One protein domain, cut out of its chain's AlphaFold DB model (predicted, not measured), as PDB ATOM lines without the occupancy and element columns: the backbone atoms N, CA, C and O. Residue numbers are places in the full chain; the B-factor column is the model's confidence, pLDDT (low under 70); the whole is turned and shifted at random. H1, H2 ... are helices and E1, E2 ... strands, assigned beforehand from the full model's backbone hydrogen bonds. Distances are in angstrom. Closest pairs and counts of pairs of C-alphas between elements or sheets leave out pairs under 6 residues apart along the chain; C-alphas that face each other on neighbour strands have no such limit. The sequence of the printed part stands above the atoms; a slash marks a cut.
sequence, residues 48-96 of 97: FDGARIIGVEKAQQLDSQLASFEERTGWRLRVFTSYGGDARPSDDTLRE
ATOM      1  N   PHE A  48     149.489 195.405 192.911       86.50
ATOM      2  CA  PHE A  48     149.150 194.124 192.308       86.50
ATOM      3  C   PHE A  48     148.048 193.446 193.124       86.50
ATOM      4  O   PHE A  48     148.291 192.940 194.222       86.50
ATOM      5  N   ASP A  49     146.826 193.442 192.589       86.19
ATOM      6  CA  ASP A  49     145.663 192.840 193.243       86.19
ATOM      7  C   ASP A  49     145.361 191.431 192.708       86.19
ATOM      8  O   ASP A  49     144.350 191.188 192.045       86.19
ATOM      9  N   GLY A  50     146.248 190.475 192.989       82.75
ATOM     10  CA  GLY A  50     146.068 189.073 192.598       82.75
ATOM     11  C   GLY A  50     144.864 188.405 193.274       82.75
ATOM     12  O   GLY A  50     144.285 187.470 192.722       82.75
ATOM     13  N   ALA A  51     144.436 188.908 194.439       85.62
ATOM     14  CA  ALA A  51     143.238 188.430 195.132       85.62
ATOM     15  C   ALA A  51     141.928 189.061 194.616       85.62
ATOM     16  O   ALA A  51     140.847 188.670 195.058       85.62
ATOM     17  N   ARG A  52     141.980 190.026 193.690       85.44
ATOM     18  CA  ARG A  52     140.790 190.734 193.178       85.44
ATOM     19  C   ARG A  52     139.898 191.300 194.298       85.44
ATOM     20  O   ARG A  52     138.672 191.295 194.181       85.44
ATOM     21  N   ILE A  53     140.506 191.730 195.407       88.56
ATOM     22  CA  ILE A  53     139.805 192.298 196.573       88.56
ATOM     23  C   ILE A  53     139.773 193.827 196.533       88.56
ATOM     24  O   ILE A  53     138.973 194.459 197.228       88.56
ATOM     25  N   ILE A  54     140.633 194.433 195.717       87.44
ATOM     26  CA  ILE A  54     140.726 195.869 195.507       87.44
ATOM     27  C   ILE A  54     139.990 196.195 194.204       87.44
ATOM     28  O   ILE A  54     140.441 195.902 193.104       87.44
ATOM     29  N   GLY A  55     138.830 196.843 194.320       87.81
ATOM     30  CA  GLY A  55     138.115 197.341 193.142       87.81
ATOM     31  C   GLY A  55     138.988 198.283 192.298       87.81
ATOM     32  O   GLY A  55     139.803 199.025 192.843       87.81
ATOM     33  N   VAL A  56     138.781 198.286 190.978       87.06
ATOM     34  CA  VAL A  56     139.620 199.007 189.997       87.06
ATOM     35  C   VAL A  56     139.825 200.483 190.356       87.06
ATOM     36  O   VAL A  56     140.955 200.961 190.373       87.06
ATOM     37  N   GLU A  57     138.754 201.195 190.714       90.25
ATOM     38  CA  GLU A  57     138.828 202.611 191.107       90.25
ATOM     39  C   GLU A  57     139.713 202.824 192.345       90.25
ATOM     40  O   GLU A  57     140.517 203.754 192.400       90.25
ATOM     41  N   LYS A  58     139.616 201.920 193.328       92.25
ATOM     42  CA  LYS A  58     140.439 201.978 194.541       92.25
ATOM     43  C   LYS A  58     141.898 201.660 194.244       92.25
ATOM     44  O   LYS A  58     142.769 202.289 194.832       92.25
ATOM     45  N   ALA A  59     142.166 200.717 193.344       88.62
ATOM     46  CA  ALA A  59     143.526 200.387 192.932       88.62
ATOM     47  C   ALA A  59     144.205 201.586 192.249       88.62
ATOM     48  O   ALA A  59     145.341 201.906 192.582       88.62
ATOM     49  N   GLN A  60     143.488 202.303 191.378       89.62
ATOM     50  CA  GLN A  60     143.990 203.519 190.725       89.62
ATOM     51  C   GLN A  60     144.235 204.662 191.719       89.62
ATOM     52  O   GLN A  60     145.259 205.348 191.654       89.62
ATOM     53  N   GLN A  61     143.315 204.857 192.669       93.44
ATOM     54  CA  GLN A  61     143.487 205.855 193.722       93.44
ATOM     55  C   GLN A  61     144.693 205.522 194.611       93.44
ATOM     56  O   GLN A  61     145.471 206.414 194.952       93.44
ATOM     57  N   LEU A  62     144.861 204.248 194.968       92.88
ATOM     58  CA  LEU A  62     145.980 203.775 195.774       92.88
ATOM     59  C   LEU A  62     147.310 203.927 195.028       92.88
ATOM     60  O   LEU A  62     148.266 204.419 195.616       92.88
ATOM     61  N   ASP A  63     147.368 203.583 193.740       91.31
ATOM     62  CA  ASP A  63     148.562 203.782 192.910       91.31
ATOM     63  C   ASP A  63     148.984 205.260 192.868       91.31
ATOM     64  O   ASP A  63     150.140 205.582 193.134       91.31
ATOM     65  N   SER A  64     148.023 206.172 192.678       91.94
ATOM     66  CA  SER A  64     148.285 207.618 192.701       91.94
ATOM     67  C   SER A  64     148.825 208.087 194.058       91.94
ATOM     68  O   SER A  64     149.756 208.890 194.124       91.94
ATOM     69  N   GLN A  65     148.272 207.573 195.163       94.62
ATOM     70  CA  GLN A  65     148.748 207.894 196.513       94.62
ATOM     71  C   GLN A  65     150.164 207.371 196.766       94.62
ATOM     72  O   GLN A  65     150.967 208.067 197.389       94.62
ATOM     73  N   LEU A  66     150.477 206.169 196.277       93.69
ATOM     74  CA  LEU A  66     151.808 205.578 196.379       93.69
ATOM     75  C   LEU A  66     152.827 206.356 195.543       93.69
ATOM     76  O   LEU A  66     153.930 206.596 196.025       93.69
ATOM     77  N   ALA A  67     152.449 206.822 194.351       91.19
ATOM     78  CA  ALA A  67     153.298 207.677 193.526       91.19
ATOM     79  C   ALA A  67     153.626 209.003 194.236       91.19
ATOM     80  O   ALA A  67     154.795 209.349 194.395       91.19
ATOM     81  N   SER A  68     152.619 209.708 194.767       94.19
ATOM     82  CA  SER A  68     152.858 210.943 195.532       94.19
ATOM     83  C   SER A  68     153.659 210.706 196.818       94.19
ATOM     84  O   SER A  68     154.389 211.586 197.277       94.19
ATOM     85  N   PHE A  69     153.516 209.536 197.442       95.06
ATOM     86  CA  PHE A  69     154.316 209.154 198.602       95.06
ATOM     87  C   PHE A  69     155.786 208.929 198.225       95.06
ATOM     88  O   PHE A  69     156.671 209.422 198.929       95.06
ATOM     89  N   GLU A  70     156.043 208.239 197.114       94.12
ATOM     90  CA  GLU A  70     157.383 208.006 196.568       94.12
ATOM     91  C   GLU A  70     158.074 209.334 196.238       94.12
ATOM     92  O   GLU A  70     159.189 209.564 196.696       94.12
ATOM     93  N   GLU A  71     157.388 210.262 195.566       93.69
ATOM     94  CA  GLU A  71     157.923 211.599 195.263       93.69
ATOM     95  C   GLU A  71     158.292 212.392 196.523       93.69
ATOM     96  O   GLU A  71     159.321 213.066 196.574       93.69
ATOM     97  N   ARG A  72     157.455 212.317 197.562       96.50
ATOM     98  CA  ARG A  72     157.647 213.087 198.799       96.50
ATOM     99  C   ARG A  72     158.736 212.530 199.702       96.50
ATOM    100  O   ARG A  72     159.323 213.286 200.472       96.50
ATOM    101  N   THR A  73     158.922 211.216 199.701       96.44
ATOM    102  CA  THR A  73     159.750 210.533 200.703       96.44
ATOM    103  C   THR A  73     160.994 209.889 200.109       96.44
ATOM    104  O   THR A  73     161.943 209.624 200.842       96.44
ATOM    105  N   GLY A  74     160.999 209.617 198.804       91.62
ATOM    106  CA  GLY A  74     161.977 208.761 198.139       91.62
ATOM    107  C   GLY A  74     161.783 207.265 198.416       91.62
ATOM    108  O   GLY A  74     162.560 206.456 197.918       91.62
ATOM    109  N   TRP A  75     160.772 206.871 199.202       92.56
ATOM    110  CA  TRP A  75     160.492 205.469 199.509       92.56
ATOM    111  C   TRP A  75     159.492 204.889 198.515       92.56
ATOM    112  O   TRP A  75     158.348 205.338 198.431       92.56
ATOM    113  N   ARG A  76     159.896 203.828 197.814       87.75
ATOM    114  CA  ARG A  76     159.009 203.065 196.936       87.75
ATOM    115  C   ARG A  76     158.271 201.993 197.736       87.75
ATOM    116  O   ARG A  76     158.874 201.037 198.219       87.75
ATOM    117  N   LEU A  77     156.955 202.149 197.852       89.75
ATOM    118  CA  LEU A  77     156.054 201.164 198.449       89.75
ATOM    119  C   LEU A  77     155.298 200.424 197.348       89.75
ATOM    120  O   LEU A  77     154.811 201.033 196.397       89.75
ATOM    121  N   ARG A  78     155.175 199.106 197.503       88.00
ATOM    122  CA  ARG A  78     154.421 198.238 196.598       88.00
ATOM    123  C   ARG A  78     153.461 197.378 197.416       88.00
ATOM    124  O   ARG A  78     153.829 196.875 198.477       88.00
ATOM    125  N   VAL A  79     152.234 197.231 196.933       88.81
ATOM    126  CA  VAL A  79     151.150 196.494 197.585       88.81
ATOM    127  C   VAL A  79     150.819 195.267 196.752       88.81
ATOM    128  O   VAL A  79     150.558 195.376 195.556       88.81
ATOM    129  N   PHE A  80     150.798 194.110 197.409       86.69
ATOM    130  CA  PHE A  80     150.493 192.825 196.795       86.69
ATOM    131  C   PHE A  80     149.391 192.143 197.586       86.69
ATOM    132  O   PHE A  80     149.492 192.000 198.806       86.69
ATOM    133  N   THR A  81     148.353 191.699 196.890       87.31
ATOM    134  CA  THR A  81     147.311 190.845 197.456       87.31
ATOM    135  C   THR A  81     147.277 189.536 196.676       87.31
ATOM    136  O   THR A  81     147.457 189.509 195.456       87.31
ATOM    137  N   SER A  82     147.055 188.431 197.373       85.12
ATOM    138  CA  SER A  82     146.905 187.118 196.757       85.12
ATOM    139  C   SER A  82     146.074 186.198 197.654       85.12
ATOM    140  O   SER A  82     145.955 186.432 198.859       85.12
ATOM    141  N   TYR A  83     145.452 185.173 197.066       81.44
ATOM    142  CA  TYR A  83     144.784 184.118 197.830       81.44
ATOM    143  C   TYR A  83     145.763 182.977 198.105       81.44
ATOM    144  O   TYR A  83     146.303 182.390 197.173       81.44
ATOM    145  N   GLY A  84     145.934 182.623 199.380       74.56
ATOM    146  CA  GLY A  84     146.813 181.526 199.790       74.56
ATOM    147  C   GLY A  84     148.304 181.891 199.784       74.56
ATOM    148  O   GLY A  84     148.722 182.899 199.219       74.56
ATOM    149  N   GLY A  85     149.113 181.070 200.460       65.56
ATOM    150  CA  GLY A  85     150.556 181.305 200.603       65.56
ATOM    151  C   GLY A  85     151.336 181.164 199.292       65.56
ATOM    152  O   GLY A  85     152.330 181.860 199.102       65.56
ATOM    153  N   ASP A  86     150.847 180.328 198.374       65.25
ATOM    154  CA  ASP A  86     151.557 179.956 197.143       65.25
ATOM    155  C   ASP A  86     151.479 181.029 196.047       65.25
ATOM    156  O   ASP A  86     152.265 181.021 195.105       65.25
ATOM    157  N   ALA A  87     150.545 181.976 196.172       62.66
ATOM    158  CA  ALA A  87     150.365 183.073 195.224       62.66
ATOM    159  C   ALA A  87     151.125 184.346 195.640       62.66
ATOM    160  O   ALA A  87     150.971 185.400 195.019       62.66
ATOM    161  N   ARG A  88     151.914 184.292 196.722       66.25
ATOM    162  CA  ARG A  88     152.805 185.390 197.106       66.25
ATOM    163  C   ARG A  88     154.000 185.425 196.134       66.25
ATOM    164  O   ARG A  88     154.679 184.410 195.996       66.25
ATOM    165  N   PRO A  89     154.306 186.577 195.509       67.19
ATOM    166  CA  PRO A  89     155.499 186.723 194.679       67.19
ATOM    167  C   PRO A  89     156.765 186.414 195.479       67.19
ATOM    168  O   PRO A  89     156.845 186.747 196.665       67.19
ATOM    169  N   SER A  90     157.754 185.796 194.829       69.38
ATOM    170  CA  SER A  90     159.046 185.531 195.466       69.38
ATOM    171  C   SER A  90     159.694 186.838 195.935       69.38
ATOM    172  O   SER A  90     159.519 187.884 195.307       69.38
ATOM    173  N   ASP A  91     160.455 186.791 197.032       68.12
ATOM    174  CA  ASP A  91     161.130 187.984 197.558       68.12
ATOM    175  C   ASP A  91     162.084 188.610 196.518       68.12
ATOM    176  O   ASP A  91     162.254 189.828 196.510       68.12
ATOM    177  N   ASP A  92     162.632 187.813 195.596       66.62
ATOM    178  CA  ASP A  92     163.444 188.297 194.474       66.62
ATOM    179  C   ASP A  92     162.606 189.126 193.483       66.62
ATOM    180  O   ASP A  92     163.007 190.221 193.100       66.62
ATOM    181  N   THR A  93     161.385 188.687 193.159       64.00
ATOM    182  CA  THR A  93     160.427 189.455 192.334       64.00
ATOM    183  C   THR A  93     160.013 190.774 192.996       64.00
ATOM    184  O   THR A  93     159.726 191.763 192.319       64.00
ATOM    185  N   LEU A  94     159.972 190.806 194.330       63.62
ATOM    186  CA  LEU A  94     159.631 192.007 195.097       63.62
ATOM    187  C   LEU A  94     160.788 193.013 195.157       63.62
ATOM    188  O   LEU A  94     160.538 194.217 195.250       63.62
ATOM    189  N   ARG A  95     162.031 192.516 195.125       63.94
ATOM    190  CA  ARG A  95     163.269 193.288 195.292       63.94
ATOM    191  C   ARG A  95     163.961 193.666 193.993       63.94
ATOM    192  O   ARG A  95     164.907 194.440 194.079       63.94
ATOM    193  N   GLU A  96     163.556 193.143 192.837       56.94
ATOM    194  CA  GLU A  96     164.078 193.640 191.562       56.94
ATOM    195  C   GLU A  96     163.766 195.140 191.431       56.94
ATOM    196  O   GLU A  96     162.615 195.537 191.225       56.94
TER     197      GLU A  96
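This is residues 48 to 96 of the 97 residues of an uncharacterized protein of Haematococcus lacustris (UniProt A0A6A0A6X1). A long helix, H1, forms one side of a flat, loose open frame; after it the chain folds back through the short strand E1, and the small helix H2 sits on the far side of that returning stretch. Residues 48 to 49, before H1, pair with E1. The 49 printed residues hold H1, E1 and H2 in that order, mostly helix; the radius of gyration of the C-alphas is 12.1 A and the spans are 34 by 27 by 11 A.

H1, residues 56 to 73, and E1, residues 79 to 81, are apart, joined by a tight link of 5 residues. Residues 48 to 49 pair with residues 80 to 81 of E1, parallel; E1 pairs with no named strand. H2, residues 91 to 95, is apart from H1 and from E1. Every O i to N i+4 pair in H1 and H2 is within hydrogen-bond range.

H1 begins at C-alpha 56 (139.620, 199.007, 189.997) and measures 25.5 A. E1 measures 6.8 A. H2 measures 6.2 A, ending at C-alpha 95 (163.269, 193.288, 195.292).

The C-alphas farthest apart, of Arg 72 and Asp 86, are 33.7 A apart. The printed part has no cut and no long link. Residues 85 to 96 have pLDDT under 70.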